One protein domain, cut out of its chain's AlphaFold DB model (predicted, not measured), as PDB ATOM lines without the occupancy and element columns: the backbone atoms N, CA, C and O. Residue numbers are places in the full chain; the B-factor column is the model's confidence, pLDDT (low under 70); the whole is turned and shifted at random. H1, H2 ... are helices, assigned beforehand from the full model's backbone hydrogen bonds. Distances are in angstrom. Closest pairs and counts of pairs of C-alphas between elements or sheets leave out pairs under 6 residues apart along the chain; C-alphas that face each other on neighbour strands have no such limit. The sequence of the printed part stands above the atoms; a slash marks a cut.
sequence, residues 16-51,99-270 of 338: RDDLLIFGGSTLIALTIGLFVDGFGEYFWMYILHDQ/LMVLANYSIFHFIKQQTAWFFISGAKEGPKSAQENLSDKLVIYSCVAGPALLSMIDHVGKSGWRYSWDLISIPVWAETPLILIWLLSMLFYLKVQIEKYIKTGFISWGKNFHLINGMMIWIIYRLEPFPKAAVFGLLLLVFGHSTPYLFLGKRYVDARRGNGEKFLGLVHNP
ATOM      1  N   ARG A  16     -36.946  37.704   4.608       92.38
ATOM      2  CA  ARG A  16     -38.193  37.033   4.245       92.38
ATOM      3  C   ARG A  16     -38.489  37.241   2.765       92.38
ATOM      4  O   ARG A  16     -38.724  36.264   2.065       92.38
ATOM      5  N   ASP A  17     -38.441  38.484   2.308       92.38
ATOM      6  CA  ASP A  17     -38.717  38.845   0.921       92.38
ATOM      7  C   ASP A  17     -37.686  38.219  -0.020       92.38
ATOM      8  O   ASP A  17     -38.077  37.626  -1.015       92.38
ATOM      9  N   ASP A  18     -36.387  38.255   0.299       93.00
ATOM     10  CA  ASP A  18     -35.367  37.640  -0.559       93.00
ATOM     11  C   ASP A  18     -35.565  36.112  -0.664       93.00
ATOM     12  O   ASP A  18     -35.532  35.551  -1.761       93.00
ATOM     13  N   LEU A  19     -35.832  35.429   0.456       94.12
ATOM     14  CA  LEU A  19     -36.088  33.986   0.445       94.12
ATOM     15  C   LEU A  19     -37.375  33.626  -0.304       94.12
ATOM     16  O   LEU A  19     -37.393  32.627  -1.014       94.12
ATOM     17  N   LEU A  20     -38.439  34.423  -0.179       93.75
ATOM     18  CA  LEU A  20     -39.699  34.174  -0.883       93.75
ATOM     19  C   LEU A  20     -39.592  34.485  -2.377       93.75
ATOM     20  O   LEU A  20     -40.016  33.685  -3.203       93.75
ATOM     21  N   ILE A  21     -39.027  35.635  -2.732       93.69
ATOM     22  CA  ILE A  21     -39.041  36.135  -4.105       93.69
ATOM     23  C   ILE A  21     -37.990  35.443  -4.961       93.69
ATOM     24  O   ILE A  21     -38.295  35.063  -6.084       93.69
ATOM     25  N   PHE A  22     -36.778  35.230  -4.455       94.00
ATOM     26  CA  PHE A  22     -35.739  34.535  -5.217       94.00
ATOM     27  C   PHE A  22     -35.777  33.035  -4.931       94.00
ATOM     28  O   PHE A  22     -35.851  32.230  -5.854       94.00
ATOM     29  N   GLY A  23     -35.778  32.653  -3.650       93.81
ATOM     30  CA  GLY A  23     -35.763  31.245  -3.248       93.81
ATOM     31  C   GLY A  23     -37.074  30.539  -3.586       93.81
ATOM     32  O   GLY A  23     -37.053  29.451  -4.150       93.81
ATOM     33  N   GLY A  24     -38.215  31.176  -3.318       93.81
ATOM     34  CA  GLY A  24     -39.528  30.652  -3.691       93.81
ATOM     35  C   GLY A  24     -39.705  30.543  -5.203       93.81
ATOM     36  O   GLY A  24     -40.187  29.515  -5.663       93.81
ATOM     37  N   SER A  25     -39.236  31.519  -5.989       92.75
ATOM     38  CA  SER A  25     -39.242  31.418  -7.461       92.75
ATOM     39  C   SER A  25     -38.400  30.251  -7.963       92.75
ATOM     40  O   SER A  25     -38.850  29.495  -8.820       92.75
ATOM     41  N   THR A  26     -37.215  30.052  -7.384       92.94
ATOM     42  CA  THR A  26     -36.371  28.885  -7.659       92.94
ATOM     43  C   THR A  26     -37.088  27.580  -7.316       92.94
ATOM     44  O   THR A  26     -37.119  26.666  -8.135       92.94
ATOM     45  N   LEU A  27     -37.707  27.484  -6.136       93.69
ATOM     46  CA  LEU A  27     -38.443  26.285  -5.731       93.69
ATOM     47  C   LEU A  27     -39.646  26.016  -6.640       93.69
ATOM     48  O   LEU A  27     -39.871  24.866  -7.005       93.69
ATOM     49  N   ILE A  28     -40.389  27.050  -7.037       91.25
ATOM     50  CA  ILE A  28     -41.514  26.932  -7.974       91.25
ATOM     51  C   ILE A  28     -41.017  26.435  -9.332       91.25
ATOM     52  O   ILE A  28     -41.570  25.469  -9.851       91.25
ATOM     53  N   ALA A  29     -39.949  27.024  -9.873       90.62
ATOM     54  CA  ALA A  29     -39.355  26.598 -11.137       90.62
ATOM     55  C   ALA A  29     -38.905  25.131 -11.099       90.62
ATOM     56  O   ALA A  29     -39.221  24.364 -12.008       90.62
ATOM     57  N   LEU A  30     -38.217  24.722 -10.028       91.88
ATOM     58  CA  LEU A  30     -37.816  23.330  -9.823       91.88
ATOM     59  C   LEU A  30     -39.030  22.409  -9.654       91.88
ATOM     60  O   LEU A  30     -39.058  21.331 -10.225       91.88
ATOM     61  N   THR A  31     -40.063  22.825  -8.925       91.94
ATOM     62  CA  THR A  31     -41.265  22.001  -8.737       91.94
ATOM     63  C   THR A  31     -42.004  21.804 -10.055       91.94
ATOM     64  O   THR A  31     -42.294  20.672 -10.418       91.94
ATOM     65  N   ILE A  32     -42.252  22.878 -10.811       88.75
ATOM     66  CA  ILE A  32     -42.889  22.806 -12.133       88.75
ATOM     67  C   ILE A  32     -42.045  21.949 -13.080       88.75
ATOM     68  O   ILE A  32     -42.584  21.086 -13.768       88.75
ATOM     69  N   GLY A  33     -40.722  22.125 -13.071       89.00
ATOM     70  CA  GLY A  33     -39.812  21.353 -13.911       89.00
ATOM     71  C   GLY A  33     -39.857  19.844 -13.661       89.00
ATOM     72  O   GLY A  33     -39.510  19.089 -14.559       89.00
ATOM     73  N   LEU A  34     -40.326  19.370 -12.498       90.44
ATOM     74  CA  LEU A  34     -40.548  17.936 -12.266       90.44
ATOM     75  C   LEU A  34     -41.707  17.384 -13.105       90.44
ATOM     76  O   LEU A  34     -41.615  16.247 -13.566       90.44
ATOM     77  N   PHE A  35     -42.745  18.187 -13.339       88.44
ATOM     78  CA  PHE A  35     -43.978  17.788 -14.030       88.44
ATOM     79  C   PHE A  35     -44.010  18.168 -15.515       88.44
ATOM     80  O   PHE A  35     -44.906  17.740 -16.233       88.44
ATOM     81  N   VAL A  36     -43.054  18.979 -15.974       84.06
ATOM     82  CA  VAL A  36     -42.948  19.419 -17.367       84.06
ATOM     83  C   VAL A  36     -41.861  18.624 -18.086       84.06
ATOM     84  O   VAL A  36     -40.694  18.671 -17.695       84.06
ATOM     85  N   ASP A  37     -42.233  17.934 -19.165       81.25
ATOM     86  CA  ASP A  37     -41.303  17.106 -19.947       81.25
ATOM     87  C   ASP A  37     -40.741  17.818 -21.185       81.25
ATOM     88  O   ASP A  37     -39.672  17.461 -21.678       81.25
ATOM     89  N   GLY A  38     -41.400  18.877 -21.656       74.12
ATOM     90  CA  GLY A  38     -40.936  19.671 -22.788       74.12
ATOM     91  C   GLY A  38     -41.484  21.090 -22.753       74.12
ATOM     92  O   GLY A  38     -42.579  21.343 -22.269       74.12
ATOM     93  N   PHE A  39     -40.722  22.047 -23.274       65.75
ATOM     94  CA  PHE A  39     -41.092  23.460 -23.182       65.75
ATOM     95  C   PHE A  39     -42.265  23.861 -24.091       65.75
ATOM     96  O   PHE A  39     -43.011  24.772 -23.746       65.75
ATOM     97  N   GLY A  40     -42.446  23.193 -25.236       65.69
ATOM     98  CA  GLY A  40     -43.440  23.589 -26.244       65.69
ATOM     99  C   GLY A  40     -44.869  23.679 -25.696       65.69
ATOM    100  O   GLY A  40     -45.569  24.651 -25.961       65.69
ATOM    101  N   GLU A  41     -45.260  22.724 -24.856       59.34
ATOM    102  CA  GLU A  41     -46.593  22.644 -24.233       59.34
ATOM    103  C   GLU A  41     -46.827  23.724 -23.163       59.34
ATOM    104  O   GLU A  41     -47.959  24.038 -22.794       59.34
ATOM    105  N   TYR A  42     -45.744  24.337 -22.693       62.97
ATOM    106  CA  TYR A  42     -45.728  25.267 -21.574       62.97
ATOM    107  C   TYR A  42     -45.136  26.624 -21.947       62.97
ATOM    108  O   TYR A  42     -44.831  27.435 -21.072       62.97
ATOM    109  N   PHE A  43     -45.024  26.906 -23.249       63.81
ATOM    110  CA  PHE A  43     -44.563  28.193 -23.759       63.81
ATOM    111  C   PHE A  43     -45.391  29.338 -23.166       63.81
ATOM    112  O   PHE A  43     -44.841  30.359 -22.777       63.81
ATOM    113  N   TRP A  44     -46.694  29.139 -22.951       60.31
ATOM    114  CA  TRP A  44     -47.555  30.115 -22.282       60.31
ATOM    115  C   TRP A  44     -47.037  30.538 -20.895       60.31
ATOM    116  O   TRP A  44     -47.176  31.706 -20.556       60.31
ATOM    117  N   MET A  45     -46.376  29.670 -20.117       61.44
ATOM    118  CA  MET A  45     -45.780  30.059 -18.828       61.44
ATOM    119  C   MET A  45     -44.633  31.057 -18.997       61.44
ATOM    120  O   MET A  45     -44.545  32.014 -18.232       61.44
ATOM    121  N   TYR A  46     -43.789  30.878 -20.020       64.25
ATOM    122  CA  TYR A  46     -42.750  31.854 -20.374       64.25
ATOM    123  C   TYR A  46     -43.376  33.217 -20.669       64.25
ATOM    124  O   TYR A  46     -42.941  34.246 -20.165       64.25
ATOM    125  N   ILE A  47     -44.459  33.213 -21.436       61.75
ATOM    126  CA  ILE A  47     -45.068  34.435 -21.943       61.75
ATOM    127  C   ILE A  47     -45.861  35.131 -20.817       61.75
ATOM    128  O   ILE A  47     -45.761  36.341 -20.659       61.75
ATOM    129  N   LEU A  48     -46.563  34.378 -19.962       64.81
ATOM    130  CA  LEU A  48     -47.316  34.905 -18.816       64.81
ATOM    131  C   LEU A  48     -46.450  35.348 -17.635       64.81
ATOM    132  O   LEU A  48     -46.964  36.059 -16.776       64.81
ATOM    133  N   HIS A  49     -45.192  34.923 -17.554       67.38
ATOM    134  CA  HIS A  49     -44.331  35.237 -16.415       67.38
ATOM    135  C   HIS A  49     -43.201  36.199 -16.782       67.38
ATOM    136  O   HIS A  49     -42.970  37.176 -16.067       67.38
ATOM    137  N   ASP A  50     -42.547  35.980 -17.926       75.69
ATOM    138  CA  ASP A  50     -41.483  36.858 -18.395       75.69
ATOM    139  C   ASP A  50     -42.061  38.150 -18.972       75.69
ATOM    140  O   ASP A  50     -41.745  39.228 -18.485       75.69
ATOM    141  N   GLN A  51     -43.015  38.105 -19.901       74.38
ATOM    142  CA  GLN A  51     -43.471  39.346 -20.542       74.38
ATOM    143  C   GLN A  51     -44.046  40.406 -19.593       74.38
ATOM    144  O   GLN A  51     -43.784  41.591 -19.825       74.38
ATOM    145  N   LEU A  99     -31.147  38.372 -35.450       89.94
ATOM    146  CA  LEU A  99     -31.363  37.386 -34.389       89.94
ATOM    147  C   LEU A  99     -30.089  37.114 -33.582       89.94
ATOM    148  O   LEU A  99     -30.184  36.943 -32.370       89.94
ATOM    149  N   MET A 100     -28.911  37.155 -34.214       94.88
ATOM    150  CA  MET A 100     -27.639  37.068 -33.495       94.88
ATOM    151  C   MET A 100     -27.435  38.255 -32.549       94.88
ATOM    152  O   MET A 100     -27.097  38.070 -31.380       94.88
ATOM    153  N   VAL A 101     -27.683  39.482 -33.020       95.38
ATOM    154  CA  VAL A 101     -27.605  40.686 -32.175       95.38
ATOM    155  C   VAL A 101     -28.592  40.583 -31.011       95.38
ATOM    156  O   VAL A 101     -28.227  40.862 -29.868       95.38
ATOM    157  N   LEU A 102     -29.817  40.116 -31.275       92.94
ATOM    158  CA  LEU A 102     -30.829  39.915 -30.241       92.94
ATOM    159  C   LEU A 102     -30.395  38.899 -29.183       92.94
ATOM    160  O   LEU A 102     -30.497  39.191 -27.992       92.94
ATOM    161  N   ALA A 103     -29.892  37.737 -29.592       92.88
ATOM    162  CA  ALA A 103     -29.447  36.684 -28.686       92.88
ATOM    163  C   ALA A 103     -28.276  37.137 -27.801       92.88
ATOM    164  O   ALA A 103     -28.326  36.988 -26.578       92.88
ATOM    165  N   ASN A 104     -27.257  37.767 -28.394       95.12
ATOM    166  CA  ASN A 104     -26.084  38.244 -27.657       95.12
ATOM    167  C   ASN A 104     -26.414  39.426 -26.727       95.12
ATOM    168  O   ASN A 104     -25.869  39.520 -25.627       95.12
ATOM    169  N   TYR A 105     -27.338  40.311 -27.110       95.12
ATOM    170  CA  TYR A 105     -27.769  41.369 -26.197       95.12
ATOM    171  C   TYR A 105     -28.683  40.829 -25.085       95.12
ATOM    172  O   TYR A 105     -28.567  41.268 -23.942       95.12
ATOM    173  N   SER A 106     -29.515  39.822 -25.379       93.06
ATOM    174  CA  SER A 106     -30.344  39.142 -24.374       93.06
ATOM    175  C   SER A 106     -29.480  38.495 -23.298       93.06
ATOM    176  O   SER A 106     -29.663  38.783 -22.119       93.06
ATOM    177  N   ILE A 107     -28.486  37.682 -23.675       93.75
ATOM    178  CA  ILE A 107     -27.633  37.016 -22.684       93.75
ATOM    179  C   ILE A 107     -26.883  38.031 -21.814       93.75
ATOM    180  O   ILE A 107     -26.835  37.881 -20.595       93.75
ATOM    181  N   PHE A 108     -26.385  39.120 -22.410       94.50
ATOM    182  CA  PHE A 108     -25.773  40.220 -21.666       94.50
ATOM    183  C   PHE A 108     -26.754  40.877 -20.683       94.50
ATOM    184  O   PHE A 108     -26.396  41.140 -19.532       94.50
ATOM    185  N   HIS A 109     -27.988  41.129 -21.118       94.38
ATOM    186  CA  HIS A 109     -29.035  41.719 -20.292       94.38
ATOM    187  C   HIS A 109     -29.358  40.845 -19.069       94.38
ATOM    188  O   HIS A 109     -29.276  41.340 -17.941       94.38
ATOM    189  N   PHE A 110     -29.584  39.540 -19.262       93.12
ATOM    190  CA  PHE A 110     -29.830  38.595 -18.164       93.12
ATOM    191  C   PHE A 110     -28.629  38.477 -17.210       93.12
ATOM    192  O   PHE A 110     -28.805  38.472 -15.990       93.12
ATOM    193  N   ILE A 111     -27.392  38.435 -17.727       94.88
ATOM    194  CA  ILE A 111     -26.169  38.430 -16.899       94.88
ATOM    195  C   ILE A 111     -26.128  39.676 -16.006       94.88
ATOM    196  O   ILE A 111     -25.906  39.590 -14.795       94.88
ATOM    197  N   LYS A 112     -26.364  40.855 -16.590       93.44
ATOM    198  CA  LYS A 112     -26.352  42.126 -15.861       93.44
ATOM    199  C   LYS A 112     -27.413  42.156 -14.762       93.44
ATOM    200  O   LYS A 112     -27.120  42.576 -13.645       93.44
ATOM    201  N   GLN A 113     -28.622  41.701 -15.063       90.81
ATOM    202  CA  GLN A 113     -29.716  41.659 -14.099       90.81
ATOM    203  C   GLN A 113     -29.426  40.692 -12.944       90.81
ATOM    204  O   GLN A 113     -29.539  41.072 -11.778       90.81
ATOM    205  N   GLN A 114     -28.932  39.487 -13.237       92.38
ATOM    206  CA  GLN A 114     -28.613  38.509 -12.197       92.38
ATOM    207  C   GLN A 114     -27.457  38.971 -11.293       92.38
ATOM    208  O   GLN A 114     -27.507  38.801 -10.073       92.38
ATOM    209  N   THR A 115     -26.420  39.589 -11.870       94.94
ATOM    210  CA  THR A 115     -25.277  40.115 -11.101       94.94
ATOM    211  C   THR A 115     -25.638  41.336 -10.250       94.94
ATOM    212  O   THR A 115     -25.030  41.552  -9.198       94.94
ATOM    213  N   ALA A 116     -26.650  42.119 -10.644       93.12
ATOM    214  CA  ALA A 116     -27.070  43.310  -9.909       93.12
ATOM    215  C   ALA A 116     -27.496  42.990  -8.467       93.12
ATOM    216  O   ALA A 116     -27.113  43.712  -7.547       93.12
ATOM    217  N   TRP A 117     -28.214  41.887  -8.239       93.69
ATOM    218  CA  TRP A 117     -28.687  41.492  -6.905       93.69
ATOM    219  C   TRP A 117     -27.548  41.220  -5.922       93.69
ATOM    220  O   TRP A 117     -27.577  41.684  -4.778       93.69
ATOM    221  N   PHE A 118     -26.497  40.548  -6.396       95.12
ATOM    222  CA  PHE A 118     -25.273  40.313  -5.634       95.12
ATOM    223  C   PHE A 118     -24.597  41.632  -5.237       95.12
ATOM    224  O   PHE A 118     -24.248  41.827  -4.070       95.12
ATOM    225  N   PHE A 119     -24.466  42.577  -6.174       92.38
ATOM    226  CA  PHE A 119     -23.860  43.876  -5.883       92.38
ATOM    227  C   PHE A 119     -24.725  44.753  -4.975       92.38
ATOM    228  O   PHE A 119     -24.177  45.432  -4.109       92.38
ATOM    229  N   ILE A 120     -26.052  44.721  -5.114       90.31
ATOM    230  CA  ILE A 120     -26.975  45.458  -4.240       90.31
ATOM    231  C   ILE A 120     -26.872  44.943  -2.803       90.31
ATOM    232  O   ILE A 120     -26.702  45.737  -1.877       90.31
ATOM    233  N   SER A 121     -26.930  43.623  -2.610       90.56
ATOM    234  CA  SER A 121     -26.746  43.006  -1.293       90.56
ATOM    235  C   SER A 121     -25.357  43.314  -0.728       90.56
ATOM    236  O   SER A 121     -25.225  43.743   0.418       90.56
ATOM    237  N   GLY A 122     -24.321  43.210  -1.561       89.50
ATOM    238  CA  GLY A 122     -22.954  43.515  -1.171       89.50
ATOM    239  C   GLY A 122     -22.733  44.981  -0.789       89.50
ATOM    240  O   GLY A 122     -21.991  45.248   0.149       89.50
ATOM    241  N   ALA A 123     -23.356  45.938  -1.478       87.31
ATOM    242  CA  ALA A 123     -23.215  47.367  -1.183       87.31
ATOM    243  C   ALA A 123     -23.765  47.740   0.203       87.31
ATOM    244  O   ALA A 123     -23.323  48.715   0.808       87.31
ATOM    245  N   LYS A 124     -24.704  46.946   0.727       86.06
ATOM    246  CA  LYS A 124     -25.255  47.122   2.070       86.06
ATOM    247  C   LYS A 124     -24.289  46.685   3.176       86.06
ATOM    248  O   LYS A 124     -24.472  47.105   4.309       86.06
ATOM    249  N   GLU A 125     -23.237  45.920   2.882       85.81
ATOM    250  CA  GLU A 125     -22.225  45.518   3.880       85.81
ATOM    251  C   GLU A 125     -21.360  46.683   4.394       85.81
ATOM    252  O   GLU A 125     -20.605  46.501   5.346       85.81
ATOM    253  N   GLY A 126     -21.473  47.874   3.794       83.19
ATOM    254  CA  GLY A 126     -20.643  49.033   4.113       83.19
ATOM    255  C   GLY A 126     -19.364  49.098   3.268       83.19
ATOM    256  O   GLY A 126     -19.286  48.460   2.214       83.19
ATOM    257  N   PRO A 127     -18.371  49.908   3.683       85.94
ATOM    258  CA  PRO A 127     -17.111  50.053   2.963       85.94
ATOM    259  C   PRO A 127     -16.375  48.717   2.830       85.94
ATOM    260  O   PRO A 127     -16.234  47.975   3.799       85.94
ATOM    261  N   LYS A 128     -15.884  48.435   1.623       88.31
ATOM    262  CA  LYS A 128     -15.127  47.224   1.293       88.31
ATOM    263  C   LYS A 128     -13.690  47.569   0.957       88.31
ATOM    264  O   LYS A 128     -13.426  48.589   0.317       88.31
ATOM    265  N   SER A 129     -12.777  46.677   1.318       92.69
ATOM    266  CA  SER A 129     -11.396  46.726   0.841       92.69
ATOM    267  C   SER A 129     -11.318  46.539  -0.683       92.69
ATOM    268  O   SER A 129     -12.221  45.985  -1.318       92.69
ATOM    269  N   ALA A 130     -10.213  46.973  -1.296       95.62
ATOM    270  CA  ALA A 130      -9.970  46.745  -2.723       95.62
ATOM    271  C   ALA A 130      -9.966  45.244  -3.077       95.62
ATOM    272  O   ALA A 130     -10.504  44.855  -4.112       95.62
ATOM    273  N   GLN A 131      -9.427  44.409  -2.182       96.44
ATOM    274  CA  GLN A 131      -9.398  42.953  -2.329       96.44
ATOM    275  C   GLN A 131     -10.809  42.350  -2.332       96.44
ATOM    276  O   GLN A 131     -11.119  41.547  -3.209       96.44
ATOM    277  N   GLU A 132     -11.689  42.771  -1.416       94.44
ATOM    278  CA  GLU A 132     -13.100  42.354  -1.412       94.44
ATOM    279  C   GLU A 132     -13.824  42.782  -2.687       94.44
ATOM    280  O   GLU A 132     -14.536  41.980  -3.279       94.44
ATOM    281  N   ASN A 133     -13.610  44.016  -3.148       94.88
ATOM    282  CA  ASN A 133     -14.243  44.508  -4.372       94.88
ATOM    283  C   ASN A 133     -13.788  43.739  -5.621       94.88
ATOM    284  O   ASN A 133     -14.604  43.460  -6.500       94.88
ATOM    285  N   LEU A 134     -12.497  43.412  -5.716       97.62
ATOM    286  CA  LEU A 134     -11.966  42.606  -6.813       97.62
ATOM    287  C   LEU A 134     -12.528  41.183  -6.764       97.62
ATOM    288  O   LEU A 134     -13.005  40.674  -7.773       97.62
ATOM    289  N   SER A 135     -12.510  40.573  -5.580       97.75
ATOM    290  CA  SER A 135     -13.018  39.225  -5.342       97.75
ATOM    291  C   SER A 135     -14.501  39.091  -5.690       97.75
ATOM    292  O   SER A 135     -14.877  38.195  -6.443       97.75
ATOM    293  N   ASP A 136     -15.322  40.038  -5.228       97.19
ATOM    294  CA  ASP A 136     -16.754  40.111  -5.514       97.19
ATOM    295  C   ASP A 136     -17.023  40.198  -7.026       97.19
ATOM    296  O   ASP A 136     -17.900  39.502  -7.531       97.19
ATOM    297  N   LYS A 137     -16.262  41.019  -7.769       97.12
ATOM    298  CA  LYS A 137     -16.403  41.136  -9.232       97.12
ATOM    299  C   LYS A 137     -16.009  39.848  -9.948       97.12
ATOM    300  O   LYS A 137     -16.761  39.378 -10.795       97.12
ATOM    301  N   LEU A 138     -14.843  39.293  -9.618       98.12
ATOM    302  CA  LEU A 138     -14.342  38.075 -10.251       98.12
ATOM    303  C   LEU A 138     -15.319  36.917 -10.046       98.12
ATOM    304  O   LEU A 138     -15.721  36.280 -11.017       98.12
ATOM    305  N   VAL A 139     -15.767  36.696  -8.806       98.12
ATOM    306  CA  VAL A 139     -16.631  35.556  -8.498       98.12
ATOM    307  C   VAL A 139     -17.983  35.662  -9.190       98.12
ATOM    308  O   VAL A 139     -18.377  34.716  -9.864       98.12
ATOM    309  N   ILE A 140     -18.667  36.810  -9.115       97.62
ATOM    310  CA  ILE A 140     -20.030  36.909  -9.646       97.62
ATOM    311  C   ILE A 140     -20.040  36.822 -11.170       97.62
ATOM    312  O   ILE A 140     -20.875  36.115 -11.730       97.62
ATOM    313  N   TYR A 141     -19.084  37.467 -11.847       97.62
ATOM    314  CA  TYR A 141     -18.974  37.341 -13.296       97.62
ATOM    315  C   TYR A 141     -18.548  35.931 -13.698       97.62
ATOM    316  O   TYR A 141     -19.108  35.397 -14.648       97.62
ATOM    317  N   SER A 142     -17.648  35.276 -12.960       97.44
ATOM    318  CA  SER A 142     -17.289  33.889 -13.266       97.44
ATOM    319  C   SER A 142     -18.446  32.905 -13.055       97.44
ATOM    320  O   SER A 142     -18.633  32.015 -13.872       97.44
ATOM    321  N   CYS A 143     -19.286  33.097 -12.034       96.81
ATOM    322  CA  CYS A 143     -20.435  32.233 -11.749       96.81
ATOM    323  C   CYS A 143     -21.617  32.439 -12.702       96.81
ATOM    324  O   CYS A 143     -22.428  31.532 -12.863       96.81
ATOM    325  N   VAL A 144     -21.745  33.628 -13.294       95.56
ATOM    326  CA  VAL A 144     -22.884  33.996 -14.145       95.56
ATOM    327  C   VAL A 144     -22.486  34.010 -15.622       95.56
ATOM    328  O   VAL A 144     -23.068  33.297 -16.432       95.56
ATOM    329  N   ALA A 145     -21.453  34.773 -15.979       95.88
ATOM    330  CA  ALA A 145     -20.954  34.838 -17.350       95.88
ATOM    331  C   ALA A 145     -20.062  33.640 -17.713       95.88
ATOM    332  O   ALA A 145     -20.014  33.275 -18.881       95.88
ATOM    333  N   GLY A 146     -19.389  32.993 -16.755       95.94
ATOM    334  CA  GLY A 146     -18.547  31.819 -17.028       95.94
ATOM    335  C   GLY A 146     -19.313  30.669 -17.692       95.94
ATOM    336  O   GLY A 146     -18.959  30.316 -18.814       95.94
ATOM    337  N   PRO A 147     -20.400  30.134 -17.093       95.31
ATOM    338  CA  PRO A 147     -21.229  29.109 -17.733       95.31
ATOM    339  C   PRO A 147     -21.801  29.550 -19.086       95.31
ATOM    340  O   PRO A 147     -21.890  28.749 -20.015       95.31
ATOM    341  N   ALA A 148     -22.151  30.833 -19.224       94.50
ATOM    342  CA  ALA A 148     -22.603  31.398 -20.491       94.50
ATOM    343  C   ALA A 148     -21.516  31.320 -21.575       94.50
ATOM    344  O   ALA A 148     -21.787  30.810 -22.657       94.50
ATOM    345  N   LEU A 149     -20.289  31.756 -21.283       95.88
ATOM    346  CA  LEU A 149     -19.163  31.692 -22.218       95.88
ATOM    347  C   LEU A 149     -18.751  30.242 -22.508       95.88
ATOM    348  O   LEU A 149     -18.539  29.888 -23.659       95.88
ATOM    349  N   LEU A 150     -18.705  29.379 -21.492       96.19
ATOM    350  CA  LEU A 150     -18.402  27.957 -21.674       96.19
ATOM    351  C   LEU A 150     -19.403  27.287 -22.619       96.19
ATOM    352  O   LEU A 150     -18.995  26.608 -23.549       96.19
ATOM    353  N   SER A 151     -20.701  27.558 -22.468       94.94
ATOM    354  CA  SER A 151     -21.728  27.016 -23.373       94.94
ATOM    355  C   SER A 151     -21.649  27.521 -24.822       94.94
ATOM    356  O   SER A 151     -22.326  26.973 -25.684       94.94
ATOM    357  N   MET A 152     -20.860  28.567 -25.098       94.62
ATOM    358  CA  MET A 152     -20.590  29.056 -26.457       94.62
ATOM    359  C   MET A 152     -19.426  28.307 -27.136       94.62
ATOM    360  O   MET A 152     -19.124  28.586 -28.300       94.62
ATOM    361  N   ILE A 153     -18.766  27.385 -26.426       94.44
ATOM    362  CA  ILE A 153     -17.752  26.469 -26.960       94.44
ATOM    363  C   ILE A 153     -18.432  25.209 -27.507       94.44
ATOM    364  O   ILE A 153     -19.393  24.701 -26.927       94.44
ATOM    365  N   ASP A 154     -17.909  24.709 -28.626       84.75
ATOM    366  CA  ASP A 154     -18.495  23.675 -29.492       84.75
ATOM    367  C   ASP A 154     -18.560  22.244 -28.919       84.75
ATOM    368  O   ASP A 154     -18.043  21.334 -29.543       84.75
ATOM    369  N   HIS A 155     -19.154  22.025 -27.742       85.06
ATOM    370  CA  HIS A 155     -19.422  20.694 -27.134       85.06
ATOM    371  C   HIS A 155     -19.811  20.790 -25.653       85.06
ATOM    372  O   HIS A 155     -20.197  19.791 -25.050       85.06
ATOM    373  N   VAL A 156     -19.675  21.965 -25.036       86.00
ATOM    374  CA  VAL A 156     -19.722  22.110 -23.569       86.00
ATOM    375  C   VAL A 156     -21.146  22.306 -23.035       86.00
ATOM    376  O   VAL A 156     -21.411  22.065 -21.861       86.00
ATOM    377  N   GLY A 157     -22.082  22.744 -23.875       84.12
ATOM    378  CA  GLY A 157     -23.463  22.977 -23.467       84.12
ATOM    379  C   GLY A 157     -24.309  23.551 -24.594       84.12
ATOM    380  O   GLY A 157     -24.102  23.256 -25.772       84.12
ATOM    381  N   LYS A 158     -25.271  24.398 -24.231       83.44
ATOM    382  CA  LYS A 158     -26.234  24.963 -25.175       83.44
ATOM    383  C   LYS A 158     -25.585  26.010 -26.087       83.44
ATOM    384  O   LYS A 158     -25.470  27.171 -25.705       83.44
ATOM    385  N   SER A 159     -25.269  25.647 -27.327       84.19
ATOM    386  CA  SER A 159     -24.585  26.524 -28.301       84.19
ATOM    387  C   SER A 159     -25.342  27.807 -28.677       84.19
ATOM    388  O   SER A 159     -24.738  28.782 -29.115       84.19
ATOM    389  N   GLY A 160     -26.662  27.839 -28.470       88.31
ATOM    390  CA  GLY A 160     -27.545  28.940 -28.850       88.31
ATOM    391  C   GLY A 160     -28.354  29.542 -27.703       88.31
ATOM    392  O   GLY A 160     -28.520  28.940 -26.641       88.31
ATOM    393  N   TRP A 161     -28.920  30.725 -27.918       88.56
ATOM    394  CA  TRP A 161     -29.949  31.305 -27.059       88.56
ATOM    395  C   TRP A 161     -31.332  30.779 -27.454       88.56
ATOM    396  O   TRP A 161     -31.977  30.084 -26.663       88.56
ATOM    397  N   ARG A 162     -31.749  31.047 -28.700       80.94
ATOM    398  CA  ARG A 162     -32.992  30.549 -29.317       80.94
ATOM    399  C   ARG A 162     -32.708  29.549 -30.436       80.94
ATOM    400  O   ARG A 162     -33.413  28.551 -30.548       80.94
ATOM    401  N   TYR A 163     -31.677  29.800 -31.233       84.25
ATOM    402  CA  TYR A 163     -31.191  28.922 -32.294       84.25
ATOM    403  C   TYR A 163     -29.745  28.535 -32.021       84.25
ATOM    404  O   TYR A 163     -28.981  29.362 -31.547       84.25
ATOM    405  N   SER A 164     -29.327  27.330 -32.408       88.50
ATOM    406  CA  SER A 164     -27.955  26.830 -32.202       88.50
ATOM    407  C   SER A 164     -26.837  27.704 -32.793       88.50
ATOM    408  O   SER A 164     -25.671  27.489 -32.490       88.50
ATOM    409  N   TRP A 165     -27.173  28.677 -33.642       91.00
ATOM    410  CA  TRP A 165     -26.234  29.556 -34.337       91.00
ATOM    411  C   TRP A 165     -26.325  31.031 -33.928       91.00
ATOM    412  O   TRP A 165     -25.618  31.850 -34.514       91.00
ATOM    413  N   ASP A 166     -27.234  31.411 -33.023       93.19
ATOM    414  CA  ASP A 166     -27.506  32.828 -32.744       93.19
ATOM    415  C   ASP A 166     -26.551  33.466 -31.716       93.19
ATOM    416  O   ASP A 166     -26.499  34.689 -31.600       93.19
ATOM    417  N   LEU A 167     -25.731  32.675 -31.026       95.19
ATOM    418  CA  LEU A 167     -24.658  33.177 -30.171       95.19
ATOM    419  C   LEU A 167     -23.316  33.179 -30.900       95.19
ATOM    420  O   LEU A 167     -23.095  32.450 -31.866       95.19
ATOM    421  N   ILE A 168     -22.413  34.042 -30.433       94.06
ATOM    422  CA  ILE A 168     -21.024  34.037 -30.896       94.06
ATOM    423  C   ILE A 168     -20.382  32.716 -30.465       94.06
ATOM    424  O   ILE A 168     -20.490  32.337 -29.303       94.06
ATOM    425  N   SER A 169     -19.698  32.037 -31.388       93.38
ATOM    426  CA  SER A 169     -18.926  30.835 -31.069       93.38
ATOM    427  C   SER A 169     -17.588  31.213 -30.437       93.38
ATOM    428  O   SER A 169     -16.870  32.082 -30.944       93.38
ATOM    429  N   ILE A 170     -17.260  30.556 -29.328       95.06
ATOM    430  CA  ILE A 170     -15.983  30.703 -28.636       95.06
ATOM    431  C   ILE A 170     -15.087  29.518 -29.019       95.06
ATOM    432  O   ILE A 170     -15.533  28.371 -28.988       95.06
ATOM    433  N   PRO A 171     -13.818  29.766 -29.383       95.56
ATOM    434  CA  PRO A 171     -12.919  28.701 -29.797       95.56
ATOM    435  C   PRO A 171     -12.589  27.746 -28.642       95.56
ATOM    436  O   PRO A 171     -12.405  28.168 -27.501       95.56
ATOM    437  N   VAL A 172     -12.426  26.459 -28.966       95.81
ATOM    438  CA  VAL A 172     -12.207  25.358 -28.004       95.81
ATOM    439  C   VAL A 172     -11.023  25.592 -27.061       95.81
ATOM    440  O   VAL A 172     -11.088  25.237 -25.888       95.81
ATOM    441  N   TRP A 173      -9.961  26.264 -27.519       96.56
ATOM    442  CA  TRP A 173      -8.799  26.556 -26.670       96.56
ATOM    443  C   TRP A 173      -9.137  27.432 -25.450       96.56
ATOM    444  O   TRP A 173      -8.375  27.436 -24.483       96.56
ATOM    445  N   ALA A 174     -10.256  28.165 -25.474       97.00
ATOM    446  CA  ALA A 174     -10.691  29.015 -24.370       97.00
ATOM    447  C   ALA A 174     -11.345  28.232 -23.218       97.00
ATOM    448  O   ALA A 174     -11.509  28.798 -22.138       97.00
ATOM    449  N   GLU A 175     -11.676  26.949 -23.403       96.31
ATOM    450  CA  GLU A 175     -12.341  26.123 -22.388       96.31
ATOM    451  C   GLU A 175     -11.523  26.046 -21.094       96.31
ATOM    452  O   GLU A 175     -11.978  26.484 -20.034       96.31
ATOM    453  N   THR A 176     -10.276  25.572 -21.184       97.38
ATOM    454  CA  THR A 176      -9.387  25.432 -20.023       97.38
ATOM    455  C   THR A 176      -9.134  26.774 -19.320       97.38
ATOM    456  O   THR A 176      -9.323  26.837 -18.103       97.38
ATOM    457  N   PRO A 177      -8.770  27.876 -20.016       97.81
ATOM    458  CA  PRO A 177      -8.666  29.195 -19.391       97.81
ATOM    459  C   PRO A 177      -9.938  29.646 -18.666       97.81
ATOM    460  O   PRO A 177      -9.840  30.153 -17.550       97.81
ATOM    461  N   LEU A 178     -11.125  29.459 -19.254       97.25
ATOM    462  CA  LEU A 178     -12.391  29.863 -18.633       97.25
ATOM    463  C   LEU A 178     -12.688  29.058 -17.363       97.25
ATOM    464  O   LEU A 178     -13.058  29.648 -16.345       97.25
ATOM    465  N   ILE A 179     -12.466  27.739 -17.387       96.69
ATOM    466  CA  ILE A 179     -12.607  26.875 -16.205       96.69
ATOM    467  C   ILE A 179     -11.621  27.302 -15.112       96.69
ATOM    468  O   ILE A 179     -12.011  27.451 -13.953       96.69
ATOM    469  N   LEU A 180     -10.356  27.557 -15.462       98.12
ATOM    470  CA  LEU A 180      -9.345  28.008 -14.504       98.12
ATOM    471  C   LEU A 180      -9.706  29.363 -13.891       98.12
ATOM    472  O   LEU A 180      -9.640  29.511 -12.674       98.12
ATOM    473  N   ILE A 181     -10.132  30.336 -14.702       97.88
ATOM    474  CA  ILE A 181     -10.590  31.643 -14.210       97.88
ATOM    475  C   ILE A 181     -11.752  31.460 -13.238       97.88
ATOM    476  O   ILE A 181     -11.770  32.096 -12.183       97.88
ATOM    477  N   TRP A 182     -12.701  30.581 -13.556       96.94
ATOM    478  CA  TRP A 182     -13.841  30.317 -12.690       96.94
ATOM    479  C   TRP A 182     -13.432  29.682 -11.355       96.94
ATOM    480  O   TRP A 182     -13.769  30.217 -10.295       96.94
ATOM    481  N   LEU A 183     -12.634  28.613 -11.383       97.31
ATOM    482  CA  LEU A 183     -12.140  27.945 -10.174       97.31
ATOM    483  C   LEU A 183     -11.298  28.886  -9.304       97.31
ATOM    484  O   LEU A 183     -11.524  28.986  -8.097       97.31
ATOM    485  N   LEU A 184     -10.362  29.626  -9.905       98.38
ATOM    486  CA  LEU A 184      -9.506  30.569  -9.186       98.38
ATOM    487  C   LEU A 184     -10.310  31.729  -8.589       98.38
ATOM    488  O   LEU A 184     -10.032  32.138  -7.463       98.38
ATOM    489  N   SER A 185     -11.335  32.221  -9.289       98.38
ATOM    490  CA  SER A 185     -12.233  33.264  -8.771       98.38
ATOM    491  C   SER A 185     -13.018  32.777  -7.550       98.38
ATOM    492  O   SER A 185     -13.117  33.500  -6.558       98.38
ATOM    493  N   MET A 186     -13.514  31.536  -7.582       97.62
ATOM    494  CA  MET A 186     -14.208  30.906  -6.453       97.62
ATOM    495  C   MET A 186     -13.283  30.687  -5.253       97.62
ATOM    496  O   MET A 186     -13.647  31.037  -4.129       97.62
ATOM    497  N   LEU A 187     -12.072  30.165  -5.471       98.25
ATOM    498  CA  LEU A 187     -11.083  29.968  -4.407       98.25
ATOM    499  C   LEU A 187     -10.647  31.299  -3.787       98.25
ATOM    500  O   LEU A 187     -10.568  31.423  -2.563       98.25
ATOM    501  N   PHE A 188     -10.413  32.317  -4.619       98.56
ATOM    502  CA  PHE A 188     -10.080  33.660  -4.155       98.56
ATOM    503  C   PHE A 188     -11.221  34.268  -3.334       98.56
ATOM    504  O   PHE A 188     -10.976  34.841  -2.273       98.56
ATOM    505  N   TYR A 189     -12.468  34.096  -3.775       98.19
ATOM    506  CA  TYR A 189     -13.645  34.517  -3.021       98.19
ATOM    507  C   TYR A 189     -13.793  33.813  -1.686       98.19
ATOM    508  O   TYR A 189     -13.961  34.479  -0.666       98.19
ATOM    509  N   LEU A 190     -13.664  32.488  -1.666       97.44
ATOM    510  CA  LEU A 190     -13.750  31.716  -0.437       97.44
ATOM    511  C   LEU A 190     -12.680  32.158   0.566       97.44
ATOM    512  O   LEU A 190     -13.005  32.421   1.721       97.44
ATOM    513  N   LYS A 191     -11.431  32.336   0.112       97.88
ATOM    514  CA  LYS A 191     -10.343  32.874   0.937       97.88
ATOM    515  C   LYS A 191     -10.716  34.229   1.544       97.88
ATOM    516  O   LYS A 191     -10.636  34.392   2.759       97.88
ATOM    517  N   VAL A 192     -11.163  35.183   0.724       96.56
ATOM    518  CA  VAL A 192     -11.535  36.533   1.183       96.56
ATOM    519  C   VAL A 192     -12.710  36.494   2.165       96.56
ATOM    520  O   VAL A 192     -12.687  37.204   3.171       96.56
ATOM    521  N   GLN A 193     -13.725  35.656   1.927       95.12
ATOM    522  CA  GLN A 193     -14.854  35.506   2.852       95.12
ATOM    523  C   GLN A 193     -14.437  34.853   4.178       95.12
ATOM    524  O   GLN A 193     -14.898  35.294   5.231       95.12
ATOM    525  N   ILE A 194     -13.539  33.861   4.160       95.69
ATOM    526  CA  ILE A 194     -12.989  33.241   5.377       95.69
ATOM    527  C   ILE A 194     -12.177  34.265   6.176       95.69
ATOM    528  O   ILE A 194     -12.408  34.429   7.371       95.69
ATOM    529  N   GLU A 195     -11.274  35.004   5.527       95.19
ATOM    530  CA  GLU A 195     -10.483  36.057   6.175       95.19
ATOM    531  C   GLU A 195     -11.378  37.143   6.789       95.19
ATOM    532  O   GLU A 195     -11.149  37.575   7.923       95.19
ATOM    533  N   LYS A 196     -12.426  37.559   6.069       92.06
ATOM    534  CA  LYS A 196     -13.434  38.500   6.572       92.06
ATOM    535  C   LYS A 196     -14.144  37.942   7.800       92.06
ATOM    536  O   LYS A 196     -14.263  38.652   8.801       92.06
ATOM    537  N   TYR A 197     -14.589  36.690   7.748       92.44
ATOM    538  CA  TYR A 197     -15.284  36.045   8.857       92.44
ATOM    539  C   TYR A 197     -14.393  35.925  10.095       92.44
ATOM    540  O   TYR A 197     -14.825  36.302  11.179       92.44
ATOM    541  N   ILE A 198     -13.136  35.500   9.942       94.75
ATOM    542  CA  ILE A 198     -12.180  35.407  11.055       94.75
ATOM    543  C   ILE A 198     -11.986  36.776  11.724       94.75
ATOM    544  O   ILE A 198     -11.962  36.864  12.948       94.75
ATOM    545  N   LYS A 199     -11.887  37.857  10.938       91.44
ATOM    546  CA  LYS A 199     -11.658  39.216  11.460       91.44
ATOM    547  C   LYS A 199     -12.892  39.857  12.097       91.44
ATOM    548  O   LYS A 199     -12.751  40.670  13.002       91.44
ATOM    549  N   THR A 200     -14.086  39.561  11.588       89.44
ATOM    550  CA  THR A 200     -15.302  40.339  11.905       89.44
ATOM    551  C   THR A 200     -16.434  39.518  12.519       89.44
ATOM    552  O   THR A 200     -17.416  40.090  12.988       89.44
ATOM    553  N   GLY A 201     -16.344  38.187  12.487       87.62
ATOM    554  CA  GLY A 201     -17.430  37.271  12.848       87.62
ATOM    555  C   GLY A 201     -18.653  37.355  11.925       87.62
ATOM    556  O   GLY A 201     -19.723  36.855  12.273       87.62
ATOM    557  N   PHE A 202     -18.530  38.021  10.771       85.25
ATOM    558  CA  PHE A 202     -19.648  38.364   9.897       85.25
ATOM    559  C   PHE A 202     -19.664  37.536   8.609       85.25
ATOM    560  O   PHE A 202     -18.652  37.427   7.918       85.25
ATOM    561  N   ILE A 203     -20.844  37.015   8.252       87.69
ATOM    562  CA  ILE A 203     -21.117  36.356   6.967       87.69
ATOM    563  C   ILE A 203     -22.244  37.106   6.263       87.69
ATOM    564  O   ILE A 203     -23.330  37.293   6.816       87.69
ATOM    565  N   SER A 204     -22.013  37.482   5.006       88.62
ATOM    566  CA  SER A 204     -23.040  38.120   4.183       88.62
ATOM    567  C   SER A 204     -23.945  37.088   3.516       88.62
ATOM    568  O   SER A 204     -23.763  36.719   2.355       88.62
ATOM    569  N   TRP A 205     -24.928  36.592   4.268       90.81
ATOM    570  CA  TRP A 205     -25.841  35.563   3.761       90.81
ATOM    571  C   TRP A 205     -26.636  36.010   2.537       90.81
ATOM    572  O   TRP A 205     -26.778  35.214   1.620       90.81
ATOM    573  N   GLY A 206     -27.088  37.269   2.480       91.56
ATOM    574  CA  GLY A 206     -27.789  37.796   1.305       91.56
ATOM    575  C   GLY A 206     -26.918  37.749   0.049       91.56
ATOM    576  O   GLY A 206     -27.338  37.228  -0.981       91.56
ATOM    577  N   LYS A 207     -25.664  38.199   0.155       93.12
ATOM    578  CA  LYS A 207     -24.736  38.238  -0.978       93.12
ATOM    579  C   LYS A 207     -24.410  36.825  -1.462       93.12
ATOM    580  O   LYS A 207     -24.505  36.543  -2.653       93.12
ATOM    581  N   ASN A 208     -24.090  35.921  -0.535       95.25
ATOM    582  CA  ASN A 208     -23.808  34.517  -0.849       95.25
ATOM    583  C   ASN A 208     -25.025  33.792  -1.431       95.25
ATOM    584  O   ASN A 208     -24.879  32.997  -2.353       95.25
ATOM    585  N   PHE A 209     -26.224  34.086  -0.931       95.44
ATOM    586  CA  PHE A 209     -27.466  33.538  -1.461       95.44
ATOM    587  C   PHE A 209     -27.671  33.933  -2.930       95.44
ATOM    588  O   PHE A 209     -27.904  33.060  -3.763       95.44
ATOM    589  N   HIS A 210     -27.489  35.212  -3.273       95.38
ATOM    590  CA  HIS A 210     -27.605  35.682  -4.661       95.38
ATOM    591  C   HIS A 210     -26.515  35.114  -5.576       95.38
ATOM    592  O   HIS A 210     -26.803  34.797  -6.731       95.38
ATOM    593  N   LEU A 211     -25.295  34.919  -5.063       96.88
ATOM    594  CA  LEU A 211     -24.215  34.247  -5.794       96.88
ATOM    595  C   LEU A 211     -24.581  32.800  -6.139       96.88
ATOM    596  O   LEU A 211     -24.487  32.406  -7.297       96.88
ATOM    597  N   ILE A 212     -25.017  32.024  -5.142       95.81
ATOM    598  CA  ILE A 212     -25.385  30.612  -5.317       95.81
ATOM    599  C   ILE A 212     -26.591  30.490  -6.247       95.81
ATOM    600  O   ILE A 212     -26.570  29.675  -7.165       95.81
ATOM    601  N   ASN A 213     -27.616  31.325  -6.048       94.50
ATOM    602  CA  ASN A 213     -28.809  31.321  -6.887       94.50
ATOM    603  C   ASN A 213     -28.462  31.639  -8.348       94.50
ATOM    604  O   ASN A 213     -28.864  30.908  -9.249       94.50
ATOM    605  N   GLY A 214     -27.654  32.681  -8.587       94.75
ATOM    606  CA  GLY A 214     -27.166  33.013  -9.926       94.75
ATOM    607  C   GLY A 214     -26.356  31.875 -10.547       94.75
ATOM    608  O   GLY A 214     -26.672  31.433 -11.645       94.75
ATOM    609  N   MET A 215     -25.365  31.347  -9.828       95.62
ATOM    610  CA  MET A 215     -24.539  30.236 -10.307       95.62
ATOM    611  C   MET A 215     -25.385  29.022 -10.709       95.62
ATOM    612  O   MET A 215     -25.193  28.459 -11.782       95.62
ATOM    613  N   MET A 216     -26.351  28.640  -9.873       94.19
ATOM    614  CA  MET A 216     -27.226  27.499 -10.124       94.19
ATOM    615  C   MET A 216     -28.097  27.703 -11.370       94.19
ATOM    616  O   MET A 216     -28.154  26.805 -12.208       94.19
ATOM    617  N   ILE A 217     -28.726  28.877 -11.527       93.75
ATOM    618  CA  ILE A 217     -29.522  29.209 -12.722       93.75
ATOM    619  C   ILE A 217     -28.664  29.048 -13.982       93.75
ATOM    620  O   ILE A 217     -29.062  28.361 -14.920       93.75
ATOM    621  N   TRP A 218     -27.465  29.637 -13.992       94.81
ATOM    622  CA  TRP A 218     -26.616  29.679 -15.182       94.81
ATOM    623  C   TRP A 218     -25.964  28.336 -15.514       94.81
ATOM    624  O   TRP A 218     -25.917  27.979 -16.689       94.81
ATOM    625  N   ILE A 219     -25.531  27.555 -14.520       94.50
ATOM    626  CA  ILE A 219     -25.030  26.191 -14.749       94.50
ATOM    627  C   ILE A 219     -26.131  25.312 -15.336       94.50
ATOM    628  O   ILE A 219     -25.928  24.708 -16.386       94.50
ATOM    629  N   ILE A 220     -27.298  25.250 -14.684       93.69
ATOM    630  CA  ILE A 220     -28.377  24.348 -15.107       93.69
ATOM    631  C   ILE A 220     -28.885  24.746 -16.496       93.69
ATOM    632  O   ILE A 220     -29.084  23.879 -17.342       93.69
ATOM    633  N   TYR A 221     -29.047  26.048 -16.751       91.06
ATOM    634  CA  TYR A 221     -29.569  26.538 -18.023       91.06
ATOM    635  C   TYR A 221     -28.592  26.451 -19.191       91.06
ATOM    636  O   TYR A 221     -29.018  26.192 -20.314       91.06
ATOM    637  N   ARG A 222     -27.299  26.716 -18.972       92.94
ATOM    638  CA  ARG A 222     -26.336  26.831 -20.078       92.94
ATOM    639  C   ARG A 222     -25.506  25.581 -20.301       92.94
ATOM    640  O   ARG A 222     -25.181  25.298 -21.451       92.94
ATOM    641  N   LEU A 223     -25.165  24.859 -19.238       92.56
ATOM    642  CA  LEU A 223     -24.345  23.649 -19.338       92.56
ATOM    643  C   LEU A 223     -25.188  22.377 -19.466       92.56
ATOM    644  O   LEU A 223     -24.621  21.323 -19.711       92.56
ATOM    645  N   GLU A 224     -26.515  22.479 -19.298       85.81
ATOM    646  CA  GLU A 224     -27.492  21.396 -19.503       85.81
ATOM    647  C   GLU A 224     -26.981  20.014 -19.035       85.81
ATOM    648  O   GLU A 224     -26.914  19.074 -19.825       85.81
ATOM    649  N   PRO A 225     -26.614  19.850 -17.748       79.25
ATOM    650  CA  PRO A 225     -25.865  18.681 -17.269       79.25
ATOM    651  C   PRO A 225     -26.582  17.328 -17.439       79.25
ATOM    652  O   PRO A 225     -25.982  16.280 -17.216       79.25
ATOM    653  N   PHE A 226     -27.873  17.335 -17.776       85.00
ATOM    654  CA  PHE A 226     -28.694  16.157 -18.050       85.00
ATOM    655  C   PHE A 226     -29.889  16.538 -18.949       85.00
ATOM    656  O   PHE A 226     -30.272  17.706 -18.968       85.00
ATOM    657  N   PRO A 227     -30.556  15.589 -19.639       83.31
ATOM    658  CA  PRO A 227     -31.593  15.906 -20.635       83.31
ATOM    659  C   PRO A 227     -32.734  16.812 -20.141       83.31
ATOM    660  O   PRO A 227     -33.172  17.715 -20.847       83.31
ATOM    661  N   LYS A 228     -33.192  16.628 -18.895       87.00
ATOM    662  CA  LYS A 228     -34.263  17.447 -18.293       87.00
ATOM    663  C   LYS A 228     -33.781  18.835 -17.824       87.00
ATOM    664  O   LYS A 228     -34.599  19.700 -17.519       87.00
ATOM    665  N   ALA A 229     -32.468  19.080 -17.784       88.38
ATOM    666  CA  ALA A 229     -31.887  20.334 -17.303       88.38
ATOM    667  C   ALA A 229     -32.264  21.538 -18.171       88.38
ATOM    668  O   ALA A 229     -32.404  22.630 -17.630       88.38
ATOM    669  N   ALA A 230     -32.516  21.350 -19.469       83.25
ATOM    670  CA  ALA A 230     -32.973  22.425 -20.350       83.25
ATOM    671  C   ALA A 230     -34.309  23.036 -19.878       83.25
ATOM    672  O   ALA A 230     -34.465  24.259 -19.851       83.25
ATOM    673  N   VAL A 231     -35.255  22.192 -19.439       86.75
ATOM    674  CA  VAL A 231     -36.552  22.627 -18.892       86.75
ATOM    675  C   VAL A 231     -36.350  23.351 -17.565       86.75
ATOM    676  O   VAL A 231     -36.807  24.483 -17.408       86.75
ATOM    677  N   PHE A 232     -35.623  22.732 -16.626       90.50
ATOM    678  CA  PHE A 232     -35.333  23.351 -15.331       90.50
ATOM    679  C   PHE A 232     -34.628  24.689 -15.490       90.50
ATOM    680  O   PHE A 232     -35.035  25.669 -14.884       90.50
ATOM    681  N   GLY A 233     -33.587  24.739 -16.312       89.00
ATOM    682  CA  GLY A 233     -32.773  25.918 -16.527       89.00
ATOM    683  C   GLY A 233     -33.562  27.073 -17.124       89.00
ATOM    684  O   GLY A 233     -33.414  28.205 -16.674       89.00
ATOM    685  N   LEU A 234     -34.446  26.798 -18.085       85.81
ATOM    686  CA  LEU A 234     -35.296  27.830 -18.667       85.81
ATOM    687  C   LEU A 234     -36.324  28.353 -17.658       85.81
ATOM    688  O   LEU A 234     -36.487  29.564 -17.536       85.81
ATOM    689  N   LEU A 235     -36.977  27.469 -16.894       89.31
ATOM    690  CA  LEU A 235     -37.890  27.879 -15.822       89.31
ATOM    691  C   LEU A 235     -37.150  28.675 -14.739       89.31
ATOM    692  O   LEU A 235     -37.637  29.706 -14.288       89.31
ATOM    693  N   LEU A 236     -35.953  28.236 -14.357       92.19
ATOM    694  CA  LEU A 236     -35.087  28.926 -13.407       92.19
ATOM    695  C   LEU A 236     -34.688  30.312 -13.910       92.19
ATOM    696  O   LEU A 236     -34.716  31.260 -13.131       92.19
ATOM    697  N   LEU A 237     -34.359  30.443 -15.196       89.56
ATOM    698  CA  LEU A 237     -34.055  31.731 -15.805       89.56
ATOM    699  C   LEU A 237     -35.281  32.646 -15.774       89.56
ATOM    700  O   LEU A 237     -35.160  33.773 -15.319       89.56
ATOM    701  N   VAL A 238     -36.452  32.162 -16.197       86.56
ATOM    702  CA  VAL A 238     -37.698  32.946 -16.228       86.56
ATOM    703  C   VAL A 238     -38.116  33.347 -14.818       86.56
ATOM    704  O   VAL A 238     -38.110  34.519 -14.478       86.56
ATOM    705  N   PHE A 239     -38.431  32.397 -13.944       88.94
ATOM    706  CA  PHE A 239     -38.933  32.712 -12.607       88.94
ATOM    707  C   PHE A 239     -37.880  33.423 -11.748       88.94
ATOM    708  O   PHE A 239     -38.202  34.370 -11.028       88.94
ATOM    709  N   GLY A 240     -36.619  32.990 -11.835       89.06
ATOM    710  CA  GLY A 240     -35.506  33.575 -11.088       89.06
ATOM    711  C   GLY A 240     -35.166  35.004 -11.508       89.06
ATOM    712  O   GLY A 240     -34.558  35.725 -10.720       89.06
ATOM    713  N   HIS A 241     -35.595  35.426 -12.701       88.94
ATOM    714  CA  HIS A 241     -35.456  36.789 -13.209       88.94
ATOM    715  C   HIS A 241     -36.743  37.607 -13.044       88.94
ATOM    716  O   HIS A 241     -36.756  38.622 -12.344       88.94
ATOM    717  N   SER A 242     -37.853  37.176 -13.646       87.75
ATOM    718  CA  SER A 242     -39.035  38.027 -13.783       87.75
ATOM    719  C   SER A 242     -39.689  38.321 -12.428       87.75
ATOM    720  O   SER A 242     -40.102  39.459 -12.197       87.75
ATOM    721  N   THR A 243     -39.748  37.362 -11.485       89.88
ATOM    722  CA  THR A 243     -40.399  37.595 -10.176       89.88
ATOM    723  C   THR A 243     -39.673  38.669  -9.362       89.88
ATOM    724  O   THR A 243     -40.341  39.609  -8.911       89.88
ATOM    725  N   PRO A 244     -38.333  38.608  -9.174       91.50
ATOM    726  CA  PRO A 244     -37.599  39.695  -8.529       91.50
ATOM    727  C   PRO A 244     -37.835  41.073  -9.141       91.50
ATOM    728  O   PRO A 244     -38.034  42.035  -8.398       91.50
ATOM    729  N   TYR A 245     -37.855  41.180 -10.471       88.69
ATOM    730  CA  TYR A 245     -38.048  42.465 -11.146       88.69
ATOM    731  C   TYR A 245     -39.480  42.992 -11.037       88.69
ATOM    732  O   TYR A 245     -39.670  44.185 -10.802       88.69
ATOM    733  N   LEU A 246     -40.489  42.120 -11.103       87.50
ATOM    734  CA  LEU A 246     -41.879  42.494 -10.829       87.50
ATOM    735  C   LEU A 246     -42.043  43.013  -9.396       87.50
ATOM    736  O   LEU A 246     -42.682  44.044  -9.163       87.50
ATOM    737  N   PHE A 247     -41.427  42.333  -8.426       89.25
ATOM    738  CA  PHE A 247     -41.452  42.756  -7.029       89.25
ATOM    739  C   PHE A 247     -40.705  44.079  -6.811       89.25
ATOM    740  O   PHE A 247     -41.212  44.967  -6.118       89.25
ATOM    741  N   LEU A 248     -39.540  44.247  -7.445       89.38
ATOM    742  CA  LEU A 248     -38.782  45.496  -7.449       89.38
ATOM    743  C   LEU A 248     -39.617  46.649  -8.015       89.38
ATOM    744  O   LEU A 248     -39.715  47.698  -7.380       89.38
ATOM    745  N   GLY A 249     -40.253  46.439  -9.170       86.75
ATOM    746  CA  GLY A 249     -41.126  47.415  -9.814       86.75
ATOM    747  C   GLY A 249     -42.299  47.815  -8.923       86.75
ATOM    748  O   GLY A 249     -42.568  49.004  -8.757       86.75
ATOM    749  N   LYS A 250     -42.948  46.847  -8.262       85.50
ATOM    750  CA  LYS A 250     -44.007  47.127  -7.283       85.50
ATOM    751  C   LYS A 250     -43.495  48.012  -6.141       85.50
ATOM    752  O   LYS A 250     -44.074  49.062  -5.876       85.50
ATOM    753  N   ARG A 251     -42.390  47.624  -5.491       86.69
ATOM    754  CA  ARG A 251     -41.807  48.393  -4.376       86.69
ATOM    755  C   ARG A 251     -41.379  49.793  -4.801       86.69
ATOM    756  O   ARG A 251     -41.539  50.739  -4.031       86.69
ATOM    757  N   TYR A 252     -40.847  49.922  -6.013       87.25
ATOM    758  CA  TYR A 252     -40.513  51.207  -6.607       87.25
ATOM    759  C   TYR A 252     -41.756  52.099  -6.724       87.25
ATOM    760  O   TYR A 252     -41.766  53.203  -6.181       87.25
ATOM    761  N   VAL A 253     -42.824  51.608  -7.358       85.31
ATOM    762  CA  VAL A 253     -44.073  52.364  -7.539       85.31
ATOM    763  C   VAL A 253     -44.688  52.757  -6.196       85.31
ATOM    764  O   VAL A 253     -45.052  53.920  -6.018       85.31
ATOM    765  N   ASP A 254     -44.760  51.830  -5.238       85.44
ATOM    766  CA  ASP A 254     -45.312  52.087  -3.904       85.44
ATOM    767  C   ASP A 254     -44.533  53.208  -3.187       85.44
ATOM    768  O   ASP A 254     -45.128  54.163  -2.682       85.44
ATOM    769  N   ALA A 255     -43.196  53.156  -3.219       85.81
ATOM    770  CA  ALA A 255     -42.348  54.183  -2.615       85.81
ATOM    771  C   ALA A 255     -42.499  55.554  -3.297       85.81
ATOM    772  O   ALA A 255     -42.534  56.584  -2.625       85.81
ATOM    773  N   ARG A 256     -42.599  55.593  -4.631       86.00
ATOM    774  CA  ARG A 256     -42.737  56.852  -5.382       86.00
ATOM    775  C   ARG A 256     -44.115  57.485  -5.200       86.00
ATOM    776  O   ARG A 256     -44.197  58.700  -5.035       86.00
ATOM    777  N   ARG A 257     -45.178  56.682  -5.137       84.56
ATOM    778  CA  ARG A 257     -46.528  57.165  -4.806       84.56
ATOM    779  C   ARG A 257     -46.615  57.716  -3.390       84.56
ATOM    780  O   ARG A 257     -47.240  58.753  -3.197       84.56
ATOM    781  N   GLY A 258     -45.944  57.080  -2.426       83.38
ATOM    782  CA  GLY A 258     -45.797  57.627  -1.072       83.38
ATOM    783  C   GLY A 258     -45.166  59.027  -1.056       83.38
ATOM    784  O   GLY A 258     -45.489  59.834  -0.192       83.38
ATOM    785  N   ASN A 259     -44.348  59.346  -2.065       84.50
ATOM    786  CA  ASN A 259     -43.740  60.665  -2.270       84.50
ATOM    787  C   ASN A 259     -44.552  61.585  -3.207       84.50
ATOM    788  O   ASN A 259     -44.031  62.597  -3.672       84.50
ATOM    789  N   GLY A 260     -45.805  61.241  -3.521       85.00
ATOM    790  CA  GLY A 260     -46.706  62.062  -4.334       85.00
ATOM    791  C   GLY A 260     -46.515  61.955  -5.852       85.00
ATOM    792  O   GLY A 260     -47.141  62.718  -6.588       85.00
ATOM    793  N   GLU A 261     -45.686  61.025  -6.340       86.31
ATOM    794  CA  GLU A 261     -45.525  60.806  -7.782       86.31
ATOM    795  C   GLU A 261     -46.811  60.259  -8.406       86.31
ATOM    796  O   GLU A 261     -47.437  59.330  -7.882       86.31
ATOM    797  N   LYS A 262     -47.192  60.818  -9.558       85.62
ATOM    798  CA  LYS A 262     -48.381  60.387 -10.292       85.62
ATOM    799  C   LYS A 262     -47.978  59.423 -11.395       85.62
ATOM    800  O   LYS A 262     -47.034  59.667 -12.141       85.62
ATOM    801  N   PHE A 263     -48.758  58.357 -11.531       83.12
ATOM    802  CA  PHE A 263     -48.644  57.420 -12.638       83.12
ATOM    803  C   PHE A 263     -49.916  57.502 -13.517       83.12
ATOM    804  O   PHE A 263     -50.984  57.874 -13.029       83.12
ATOM    805  N   LEU A 264     -49.843  57.148 -14.806       72.75
ATOM    806  CA  LEU A 264     -50.986  57.161 -15.751       72.75
ATOM    807  C   LEU A 264     -52.165  56.245 -15.343       72.75
ATOM    808  O   LEU A 264     -52.065  55.020 -15.439       72.75
ATOM    809  N   GLY A 265     -53.310  56.831 -14.962       55.03
ATOM    810  CA  GLY A 265     -54.460  56.182 -14.293       55.03
ATOM    811  C   GLY A 265     -55.098  54.946 -14.957       55.03
ATOM    812  O   GLY A 265     -55.556  54.054 -14.247       55.03
ATOM    813  N   LEU A 266     -55.073  54.822 -16.291       49.56
ATOM    814  CA  LEU A 266     -55.628  53.667 -17.033       49.56
ATOM    815  C   LEU A 266     -54.897  52.340 -16.753       49.56
ATOM    816  O   LEU A 266     -55.423  51.258 -16.994       49.56
ATOM    817  N   VAL A 267     -53.693  52.427 -16.194       51.75
ATOM    818  CA  VAL A 267     -52.746  51.320 -16.019       51.75
ATOM    819  C   VAL A 267     -52.635  50.908 -14.531       51.75
ATOM    820  O   VAL A 267     -51.713  50.219 -14.113       51.75
ATOM    821  N   HIS A 268     -53.564  51.373 -13.683       50.12
ATOM    822  CA  HIS A 268     -53.448  51.303 -12.213       50.12
ATOM    823  C   HIS A 268     -54.178  50.146 -11.564       50.12
ATOM    824  O   HIS A 268     -53.869  49.787 -10.429       50.12
ATOM    825  N   ASN A 269     -55.177  49.598 -12.245       54.50
ATOM    826  CA  ASN A 269     -55.954  48.515 -11.689       54.50
ATOM    827  C   ASN A 269     -55.277  47.198 -12.087       54.50
ATOM    828  O   ASN A 269     -55.362  46.837 -13.260       54.50
ATOM    829  N   PRO A 270     -54.621  46.459 -11.170       52.81
ATOM    830  CA  PRO A 270     -54.074  45.144 -11.495       52.81
ATOM    831  C   PRO A 270     -55.161  44.202 -12.028       52.81
ATOM    832  O   PRO A 270     -54.861  43.359 -12.862       52.81
TER     833      PRO A 270
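Overview. This is residues 16 to 51 and 99 to 270 of the 338 residues of an uncharacterized protein of Halobacteriovorax sp (UniProt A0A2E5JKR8). The longest helix, H7, runs slantwise along one side of a bundle of roughly aligned helices, with H1 and H2 packed on it and its far end, residues 254 to 258, sticking out. H6 lies in the middle of the bundle, between H1 and H7 on one side and H3 and H4 on the other, and H5 packs on H4 at the far edge. The printed part has 208 residues with seven named helices, H1 to H7 in chain order, and no named strand: the class is all helix. It is compact, with a radius of gyration of the C-alphas of 18.7 A and spans of 55 by 50 by 33 A.

Arrangement. H7, residues 229 to 258, and H6, residues 205 to 223, are the hubs, each touching four helices. They form a helical hairpin at a steep tilt of 41 degrees; residues 217 to 222 of H6 alone touch residues 229 to 240 of H7, closest at the C-alphas of Tyr 221 and Gly 233, 3.6 A. H1, residues 16 to 35, touches H7 at a shallow tilt of 31 degrees, opposite ways, closest at the C-alphas of Ala 29 and Leu 235, 5.1 A. Residues 46 to 50 of H2, residues 40 to 51, alone touch H7, closest at the C-alphas of Asp 50 and Ser 242, 5.4 A. H3, residues 99 to 123, touches H6 with residues 114 to 122 alone, closest at the C-alphas of Phe 118 and Lys 207, 5.1 A. H4, residues 130 to 150, runs the same way as H6 at 22 degrees, a shallow tilt; their closest C-alphas, Cys 143 and Met 215, are 4.8 A apart. H5, residues 172 to 200, touches H4 alone, in a helical hairpin with C-alphas Val 139 and Ser 185 closest, 5.0 A. H1, H3, H4, H6 and H7 form a bundle, helices side by side. Every O i to N i+4 pair is within hydrogen-bond range in H6, but 14 of 16 in H1, 5 of 8 in H2, 19 of 21 in H3, 15 of 17 in H4, 23 of 25 in H5 and 25 of 26 in H7.

Along the chain. H7 measures 43.0 A, H5 42.7 A and H3 35.6 A from first to last C-alpha. H1 begins at C-alpha 16 (-38.193, 37.033, 4.245); H7 ends at C-alpha 258 (-45.797, 57.627, -1.072).

Size, cuts and confidence. Residues 52 to 98 are not printed, and C-alphas 51 and 99 are 18.5 A apart across the cut. The link from H4 to H5, residues 151 to 171, is long. Residues 39 to 49 and 265 to 270 have pLDDT under 70.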